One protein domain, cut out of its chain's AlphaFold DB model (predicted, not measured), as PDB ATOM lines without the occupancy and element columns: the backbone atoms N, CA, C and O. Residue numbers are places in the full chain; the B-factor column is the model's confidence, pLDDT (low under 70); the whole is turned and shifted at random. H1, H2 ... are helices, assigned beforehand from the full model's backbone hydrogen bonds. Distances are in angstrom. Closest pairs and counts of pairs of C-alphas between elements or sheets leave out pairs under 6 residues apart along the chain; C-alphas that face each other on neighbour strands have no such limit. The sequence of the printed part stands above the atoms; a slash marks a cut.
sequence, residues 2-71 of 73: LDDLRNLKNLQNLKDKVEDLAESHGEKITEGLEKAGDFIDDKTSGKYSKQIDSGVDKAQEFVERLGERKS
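Overview. This is residues 2 to 71 of the 73 residues of the protein "Antitoxin" of Streptomyces alkaliterrae (UniProt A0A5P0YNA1). A helical hairpin of H2 and H3 has a long helix, H1, reaching away from it as an arm, with an open corner between H1 and H2. Residues 2 to 17 and 61 to 71 stick out. The printed part has 70 residues with three named helices, H1, H2, H3, and is all helix and loose; radius of gyration of the C-alphas 15.6 A, spans 45 by 33 by 19 A.

Arrangement. H1, residues 2 to 24, and H2, residues 26 to 44, touch only at the corner, closest C-alphas Ala 22 and Ile 29, 6.8 A, about perpendicular at 74 degrees. H2 and H3, residues 49 to 70, form a hairpin: residues 33 to 41 touch residues 49 to 56, closest C-alphas Asp 41 and Ser 49, 5.3 A, at a shallow tilt of 19 degrees, opposite ways. H1 and H3 are apart. In H1, H2 and H3 every O i to N i+4 pair is within hydrogen-bond range.

Along the chain. H1 runs 33.3 A from C-alpha 2 (182.441, 379.806, 223.919), H2 27.5 A, H3 31.5 A to C-alpha 70 (207.228, 382.461, 200.504).

Size, cuts and confidence. The C-alphas farthest apart, Leu 2 and Gly 46, are 45.5 A apart. The printed part has no cut; both links are tight. pLDDT is under 70 at residues 2, 5, 25 to 27 and 67 to 71.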
ATOM      1  N   LEU A   2     181.766 378.639 223.312       63.28
ATOM      2  CA  LEU A   2     182.441 379.806 223.919       63.28
ATOM      3  C   LEU A   2     183.949 379.588 224.141       63.28
ATOM      4  O   LEU A   2     184.722 380.536 224.029       63.28
ATOM      5  N   ASP A   3     184.377 378.353 224.407       76.38
ATOM      6  CA  ASP A   3     185.793 378.023 224.627       76.38
ATOM      7  C   ASP A   3     186.632 378.053 223.344       76.38
ATOM      8  O   ASP A   3     187.769 378.523 223.361       76.38
ATOM      9  N   ASP A   4     186.040 377.685 222.208       74.75
ATOM     10  CA  ASP A   4     186.689 377.760 220.893       74.75
ATOM     11  C   ASP A   4     187.030 379.212 220.521       74.75
ATOM     12  O   ASP A   4     188.088 379.496 219.962       74.75
ATOM     13  N   LEU A   5     186.171 380.159 220.914       69.44
ATOM     14  CA  LEU A   5     186.365 381.584 220.658       69.44
ATOM     15  C   LEU A   5     187.465 382.199 221.542       69.44
ATOM     16  O   LEU A   5     188.170 383.112 221.111       69.44
ATOM     17  N   ARG A   6     187.633 381.698 222.776       73.81
ATOM     18  CA  ARG A   6     188.723 382.110 223.680       73.81
ATOM     19  C   ARG A   6     190.066 381.569 223.201       73.81
ATOM     20  O   ARG A   6     191.037 382.319 223.148       73.81
ATOM     21  N   ASN A   7     190.098 380.302 222.795       78.25
ATOM     22  CA  ASN A   7     191.300 379.679 222.251       78.25
ATOM     23  C   ASN A   7     191.733 380.336 220.937       78.25
ATOM     24  O   ASN A   7     192.920 380.588 220.760       78.25
ATOM     25  N   LEU A   8     190.788 380.717 220.071       77.44
ATOM     26  CA  LEU A   8     191.090 381.429 218.829       77.44
ATOM     27  C   LEU A   8     191.730 382.805 219.080       77.44
ATOM     28  O   LEU A   8     192.722 383.142 218.438       77.44
ATOM     29  N   LYS A   9     191.219 383.581 220.047       78.94
ATOM     30  CA  LYS A   9     191.802 384.887 220.413       78.94
ATOM     31  C   LYS A   9     193.203 384.766 221.008       78.94
ATOM     32  O   LYS A   9     194.061 385.597 220.724       78.94
ATOM     33  N   ASN A  10     193.442 383.748 221.830       84.62
ATOM     34  CA  ASN A  10     194.773 383.494 222.383       84.62
ATOM     35  C   ASN A  10     195.759 383.068 221.289       84.62
ATOM     36  O   ASN A  10     196.903 383.512 221.296       84.62
ATOM     37  N   LEU A  11     195.301 382.264 220.326       84.06
ATOM     38  CA  LEU A  11     196.110 381.825 219.193       84.06
ATOM     39  C   LEU A  11     196.483 382.992 218.270       84.06
ATOM     40  O   LEU A  11     197.627 383.080 217.844       84.06
ATOM     41  N   GLN A  12     195.542 383.904 218.005       83.94
ATOM     42  CA  GLN A  12     195.800 385.121 217.228       83.94
ATOM     43  C   GLN A  12     196.820 386.027 217.923       83.94
ATOM     44  O   GLN A  12     197.834 386.348 217.327       83.94
ATOM     45  N   ASN A  13     196.638 386.328 219.213       84.75
ATOM     46  CA  ASN A  13     197.611 387.137 219.958       84.75
ATOM     47  C   ASN A  13     199.003 386.489 220.029       84.75
ATOM     48  O   ASN A  13     200.013 387.187 220.054       84.75
ATOM     49  N   LEU A  14     199.069 385.156 220.111       83.44
ATOM     50  CA  LEU A  14     200.337 384.436 220.069       83.44
ATOM     51  C   LEU A  14     200.977 384.535 218.683       83.44
ATOM     52  O   LEU A  14     202.170 384.800 218.599       83.44
ATOM     53  N   LYS A  15     200.190 384.359 217.616       82.56
ATOM     54  CA  LYS A  15     200.642 384.512 216.231       82.56
ATOM     55  C   LYS A  15     201.195 385.914 215.988       82.56
ATOM     56  O   LYS A  15     202.321 386.008 215.528       82.56
ATOM     57  N   ASP A  16     200.461 386.954 216.373       85.44
ATOM     58  CA  ASP A  16     200.871 388.349 216.179       85.44
ATOM     59  C   ASP A  16     202.176 388.648 216.929       85.44
ATOM     60  O   ASP A  16     203.088 389.243 216.373       85.44
ATOM     61  N   LYS A  17     202.330 388.151 218.165       79.50
ATOM     62  CA  LYS A  17     203.588 388.283 218.922       79.50
ATOM     63  C   LYS A  17     204.755 387.526 218.297       79.50
ATOM     64  O   LYS A  17     205.891 387.974 218.411       79.50
ATOM     65  N   VAL A  18     204.497 386.356 217.719       77.88
ATOM     66  CA  VAL A  18     205.522 385.553 217.040       77.88
ATOM     67  C   VAL A  18     205.916 386.204 215.715       77.88
ATOM     68  O   VAL A  18     207.104 386.242 215.419       77.88
ATOM     69  N   GLU A  19     204.960 386.749 214.958       75.31
ATOM     70  CA  GLU A  19     205.224 387.543 213.751       75.31
ATOM     71  C   GLU A  19     206.018 388.808 214.088       75.31
ATOM     72  O   GLU A  19     207.070 389.006 213.493       75.31
ATOM     73  N   ASP A  20     205.625 389.577 215.107       78.81
ATOM     74  CA  ASP A  20     206.383 390.749 215.573       78.81
ATOM     75  C   ASP A  20     207.812 390.372 215.984       78.81
ATOM     76  O   ASP A  20     208.759 391.099 215.690       78.81
ATOM     77  N   LEU A  21     207.997 389.238 216.669       72.94
ATOM     78  CA  LEU A  21     209.323 388.773 217.081       72.94
ATOM     79  C   LEU A  21     210.169 388.344 215.874       72.94
ATOM     80  O   LEU A  21     211.358 388.655 215.832       72.94
ATOM     81  N   ALA A  22     209.552 387.669 214.902       73.19
ATOM     82  CA  ALA A  22     210.191 387.251 213.659       73.19
ATOM     83  C   ALA A  22     210.573 388.447 212.772       73.19
ATOM     84  O   ALA A  22     211.683 388.474 212.246       73.19
ATOM     85  N   GLU A  23     209.691 389.441 212.637       72.12
ATOM     86  CA  GLU A  23     209.924 390.661 211.855       72.12
ATOM     87  C   GLU A  23     210.926 391.595 212.532       72.12
ATOM     88  O   GLU A  23     211.806 392.146 211.874       72.12
ATOM     89  N   SER A  24     210.825 391.763 213.853       71.25
ATOM     90  CA  SER A  24     211.685 392.694 214.586       71.25
ATOM     91  C   SER A  24     213.088 392.130 214.803       71.25
ATOM     92  O   SER A  24     214.041 392.902 214.873       71.25
ATOM     93  N   HIS A  25     213.232 390.804 214.948       63.69
ATOM     94  CA  HIS A  25     214.505 390.138 215.225       63.69
ATOM     95  C   HIS A  25     214.460 388.635 214.883       63.69
ATOM     96  O   HIS A  25     214.347 387.797 215.781       63.69
ATOM     97  N   GLY A  26     214.652 388.262 213.615       64.00
ATOM     98  CA  GLY A  26     214.888 386.854 213.247       64.00
ATOM     99  C   GLY A  26     216.021 386.207 214.064       64.00
ATOM    100  O   GLY A  26     215.914 385.054 214.477       64.00
ATOM    101  N   GLU A  27     217.038 386.994 214.431       65.88
ATOM    102  CA  GLU A  27     218.130 386.589 215.327       65.88
ATOM    103  C   GLU A  27     217.645 386.108 216.705       65.88
ATOM    104  O   GLU A  27     218.206 385.160 217.240       65.88
ATOM    105  N   LYS A  28     216.574 386.685 217.275       73.50
ATOM    106  CA  LYS A  28     216.055 386.271 218.596       73.50
ATOM    107  C   LYS A  28     215.394 384.897 218.565       73.50
ATOM    108  O   LYS A  28     215.343 384.226 219.594       73.50
ATOM    109  N   ILE A  29     214.874 384.482 217.409       72.75
ATOM    110  CA  ILE A  29     214.331 383.131 217.229       72.75
ATOM    111  C   ILE A  29     215.481 382.124 217.214       72.75
ATOM    112  O   ILE A  29     215.422 381.128 217.934       72.75
ATOM    113  N   THR A  30     216.544 382.418 216.464       72.56
ATOM    114  CA  THR A  30     217.774 381.617 216.447       72.56
ATOM    115  C   THR A  30     218.402 381.532 217.839       72.56
ATOM    116  O   THR A  30     218.640 380.435 218.334       72.56
ATOM    117  N   GLU A  31     218.545 382.663 218.531       79.31
ATOM    118  CA  GLU A  31     219.108 382.737 219.885       79.31
ATOM    119  C   GLU A  31     218.253 381.967 220.915       79.31
ATOM    120  O   GLU A  31     218.769 381.372 221.862       79.31
ATOM    121  N   GLY A  32     216.926 381.956 220.739       81.12
ATOM    122  CA  GLY A  32     216.006 381.179 221.570       81.12
ATOM    123  C   GLY A  32     216.114 379.669 221.347       81.12
ATOM    124  O   GLY A  32     216.016 378.907 222.311       81.12
ATOM    125  N   LEU A  33     216.335 379.237 220.101       79.06
ATOM    126  CA  LEU A  33     216.577 377.834 219.756       79.06
ATOM    127  C   LEU A  33     217.916 377.341 220.315       79.06
ATOM    128  O   LEU A  33     217.940 376.279 220.933       79.06
ATOM    129  N   GLU A  34     218.985 378.127 220.175       81.38
ATOM    130  CA  GLU A  34     220.303 377.824 220.752       81.38
ATOM    131  C   GLU A  34     220.228 377.710 222.279       81.38
ATOM    132  O   GLU A  34     220.563 376.667 222.836       81.38
ATOM    133  N   LYS A  35     219.655 378.708 222.970       87.50
ATOM    134  CA  LYS A  35     219.471 378.661 224.435       87.50
ATOM    135  C   LYS A  35     218.638 377.475 224.904       87.50
ATOM    136  O   LYS A  35     218.891 376.932 225.979       87.50
ATOM    137  N   ALA A  36     217.600 377.103 224.154       84.06
ATOM    138  CA  ALA A  36     216.795 375.934 224.483       84.06
ATOM    139  C   ALA A  36     217.600 374.641 224.301       84.06
ATOM    140  O   ALA A  36     217.476 373.733 225.125       84.06
ATOM    141  N   GLY A  37     218.433 374.577 223.260       80.44
ATOM    142  CA  GLY A  37     219.358 373.479 223.032       80.44
ATOM    143  C   GLY A  37     220.359 373.331 224.175       80.44
ATOM    144  O   GLY A  37     220.386 372.277 224.811       80.44
ATOM    145  N   ASP A  38     221.060 374.411 224.514       84.62
ATOM    146  CA  ASP A  38     222.023 374.469 225.619       84.62
ATOM    147  C   ASP A  38     221.380 374.085 226.955       84.62
ATOM    148  O   ASP A  38     221.917 373.285 227.713       84.62
ATOM    149  N   PHE A  39     220.179 374.595 227.242       89.31
ATOM    150  CA  PHE A  39     219.483 374.288 228.491       89.31
ATOM    151  C   PHE A  39     219.136 372.800 228.622       89.31
ATOM    152  O   PHE A  39     219.246 372.222 229.707       89.31
ATOM    153  N   ILE A  40     218.670 372.177 227.534       83.75
ATOM    154  CA  ILE A  40     218.365 370.743 227.514       83.75
ATOM    155  C   ILE A  40     219.667 369.940 227.579       83.75
ATOM    156  O   ILE A  40     219.716 368.919 228.269       83.75
ATOM    157  N   ASP A  41     220.724 370.396 226.916       83.50
ATOM    158  CA  ASP A  41     222.014 369.729 226.957       83.50
ATOM    159  C   ASP A  41     222.636 369.761 228.357       83.50
ATOM    160  O   ASP A  41     222.968 368.704 228.895       83.50
ATOM    161  N   ASP A  42     222.643 370.918 229.019       89.19
ATOM    162  CA  ASP A  42     223.060 371.091 230.414       89.19
ATOM    163  C   ASP A  42     222.252 370.186 231.354       89.19
ATOM    164  O   ASP A  42     222.802 369.459 232.190       89.19
ATOM    165  N   LYS A  43     220.922 370.161 231.180       88.88
ATOM    166  CA  LYS A  43     220.008 369.269 231.916       88.88
ATOM    167  C   LYS A  43     220.319 367.794 231.696       88.88
ATOM    168  O   LYS A  43     220.076 366.987 232.596       88.88
ATOM    169  N   THR A  44     220.792 367.437 230.508       87.06
ATOM    170  CA  THR A  44     221.153 366.064 230.154       87.06
ATOM    171  C   THR A  44     222.648 365.783 230.292       87.06
ATOM    172  O   THR A  44     223.073 364.664 230.013       87.06
ATOM    173  N   SER A  45     223.425 366.750 230.785       84.00
ATOM    174  CA  SER A  45     224.880 366.685 230.934       84.00
ATOM    175  C   SER A  45     225.605 366.290 229.643       84.00
ATOM    176  O   SER A  45     226.462 365.403 229.664       84.00
ATOM    177  N   GLY A  46     225.237 366.877 228.504       82.25
ATOM    178  CA  GLY A  46     225.904 366.592 227.229       82.25
ATOM    179  C   GLY A  46     225.429 365.316 226.532       82.25
ATOM    180  O   GLY A  46     225.921 364.963 225.459       82.25
ATOM    181  N   LYS A  47     224.521 364.546 227.147       84.69
ATOM    182  CA  LYS A  47     224.219 363.176 226.696       84.69
ATOM    183  C   LYS A  47     223.407 363.140 225.404       84.69
ATOM    184  O   LYS A  47     223.455 362.128 224.704       84.69
ATOM    185  N   TYR A  48     222.684 364.222 225.105       81.19
ATOM    186  CA  TYR A  48     221.867 364.358 223.900       81.19
ATOM    187  C   TYR A  48     222.253 365.562 223.023       81.19
ATOM    188  O   TYR A  48     221.574 365.782 222.022       81.19
ATOM    189  N   SER A  49     223.355 366.273 223.319       79.56
ATOM    190  CA  SER A  49     223.891 367.401 222.527       79.56
ATOM    191  C   SER A  49     223.815 367.143 221.020       79.56
ATOM    192  O   SER A  49     223.137 367.864 220.302       79.56
ATOM    193  N   LYS A  50     224.357 366.015 220.536       84.50
ATOM    194  CA  LYS A  50     224.322 365.672 219.100       84.50
ATOM    195  C   LYS A  50     222.920 365.589 218.490       84.50
ATOM    196  O   LYS A  50     222.759 365.839 217.298       84.50
ATOM    197  N   GLN A  51     221.923 365.141 219.252       86.81
ATOM    198  CA  GLN A  51     220.543 365.034 218.766       86.81
ATOM    199  C   GLN A  51     219.824 366.380 218.824       86.81
ATOM    200  O   GLN A  51     218.969 366.636 217.980       86.81
ATOM    201  N   ILE A  52     220.179 367.210 219.804       81.00
ATOM    202  CA  ILE A  52     219.692 368.577 219.953       81.00
ATOM    203  C   ILE A  52     220.229 369.429 218.801       81.00
ATOM    204  O   ILE A  52     219.417 369.953 218.045       81.00
ATOM    205  N   ASP A  53     221.547 369.445 218.581       83.44
ATOM    206  CA  ASP A  53     222.199 370.174 217.483       83.44
ATOM    207  C   ASP A  53     221.621 369.759 216.130       83.44
ATOM    208  O   ASP A  53     221.119 370.582 215.372       83.44
ATOM    209  N   SER A  54     221.557 368.448 215.861       87.56
ATOM    210  CA  SER A  54     220.974 367.948 214.611       87.56
ATOM    211  C   SER A  54     219.486 368.294 214.461       87.56
ATOM    212  O   SER A  54     218.981 368.370 213.338       87.56
ATOM    213  N   GLY A  55     218.765 368.466 215.572       84.69
ATOM    214  CA  GLY A  55     217.382 368.932 215.584       84.69
ATOM    215  C   GLY A  55     217.264 370.422 215.264       84.69
ATOM    216  O   GLY A  55     216.398 370.794 214.473       84.69
ATOM    217  N   VAL A  56     218.146 371.246 215.835       82.56
ATOM    218  CA  VAL A  56     218.230 372.693 215.590       82.56
ATOM    219  C   VAL A  56     218.621 372.969 214.138       82.56
ATOM    220  O   VAL A  56     217.889 373.688 213.462       82.56
ATOM    221  N   ASP A  57     219.664 372.315 213.622       85.12
ATOM    222  CA  ASP A  57     220.125 372.455 212.232       85.12
ATOM    223  C   ASP A  57     219.001 372.151 211.232       85.12
ATOM    224  O   ASP A  57     218.725 372.914 210.306       85.12
ATOM    225  N   LYS A  58     218.285 371.038 211.437       86.94
ATOM    226  CA  LYS A  58     217.161 370.654 210.569       86.94
ATOM    227  C   LYS A  58     215.986 371.618 210.670       86.94
ATOM    228  O   LYS A  58     215.285 371.827 209.681       86.94
ATOM    229  N   ALA A  59     215.726 372.161 211.857       82.88
ATOM    230  CA  ALA A  59     214.670 373.144 212.052       82.88
ATOM    231  C   ALA A  59     215.012 374.462 211.345       82.88
ATOM    232  O   ALA A  59     214.148 375.010 210.663       82.88
ATOM    233  N   GLN A  60     216.262 374.921 211.445       79.69
ATOM    234  CA  GLN A  60     216.763 376.084 210.712       79.69
ATOM    235  C   GLN A  60     216.648 375.875 209.200       79.69
ATOM    236  O   GLN A  60     216.010 376.686 208.536       79.69
ATOM    237  N   GLU A  61     217.124 374.740 208.672       85.38
ATOM    238  CA  GLU A  61     217.009 374.413 207.241       85.38
ATOM    239  C   GLU A  61     215.538 374.414 206.778       85.38
ATOM    240  O   GLU A  61     215.195 374.886 205.693       85.38
ATOM    241  N   PHE A  62     214.623 373.902 207.605       82.81
ATOM    242  CA  PHE A  62     213.199 373.896 207.284       82.81
ATOM    243  C   PHE A  62     212.589 375.304 207.275       82.81
ATOM    244  O   PHE A  62     211.796 375.618 206.384       82.81
ATOM    245  N   VAL A  63     212.955 376.146 208.244       77.19
ATOM    246  CA  VAL A  63     212.510 377.543 208.330       77.19
ATOM    247  C   VAL A  63     213.052 378.357 207.157       77.19
ATOM    248  O   VAL A  63     212.273 379.062 206.516       77.19
ATOM    249  N   GLU A  64     214.329 378.204 206.809       80.19
ATOM    250  CA  GLU A  64     214.936 378.838 205.632       80.19
ATOM    251  C   GLU A  64     214.201 378.437 204.351       80.19
ATOM    252  O   GLU A  64     213.727 379.297 203.612       80.19
ATOM    253  N   ARG A  65     213.974 377.136 204.131       81.19
ATOM    254  CA  ARG A  65     213.259 376.643 202.939       81.19
ATOM    255  C   ARG A  65     211.794 377.083 202.883       81.19
ATOM    256  O   ARG A  65     211.211 377.118 201.795       81.19
ATOM    257  N   LEU A  66     211.162 377.372 204.022       72.62
ATOM    258  CA  LEU A  66     209.826 377.975 204.079       72.62
ATOM    259  C   LEU A  66     209.859 379.477 203.776       72.62
ATOM    260  O   LEU A  66     208.981 379.957 203.057       72.62
ATOM    261  N   GLY A  67     210.855 380.197 204.291       68.81
ATOM    262  CA  GLY A  67     211.086 381.609 203.982       68.81
ATOM    263  C   GLY A  67     211.381 381.830 202.497       68.81
ATOM    264  O   GLY A  67     210.776 382.699 201.869       68.81
ATOM    265  N   GLU A  68     212.216 380.976 201.902       63.16
ATOM    266  CA  GLU A  68     212.527 380.998 200.469       63.16
ATOM    267  C   GLU A  68     211.294 380.703 199.606       63.16
ATOM    268  O   GLU A  68     211.037 381.413 198.635       63.16
ATOM    269  N   ARG A  69     210.465 379.713 199.978       58.72
ATOM    270  CA  ARG A  69     209.224 379.403 199.240       58.72
ATOM    271  C   ARG A  69     208.164 380.501 199.311       58.72
ATOM    272  O   ARG A  69     207.307 380.541 198.438       58.72
ATOM    273  N   LYS A  70     208.191 381.361 200.332       52.16
ATOM    274  CA  LYS A  70     207.228 382.461 200.504       52.16
ATOM    275  C   LYS A  70     207.667 383.757 199.806       52.16
ATOM    276  O   LYS A  70     206.857 384.664 199.666       52.16
ATOM    277  N   SER A  71     208.921 383.835 199.358       55.53
ATOM    278  CA  SER A  71     209.518 385.036 198.749       55.53
ATOM    279  C   SER A  71     209.557 384.990 197.211       55.53
ATOM    280  O   SER A  71     210.198 385.834 196.590       55.53
TER     281      SER A  71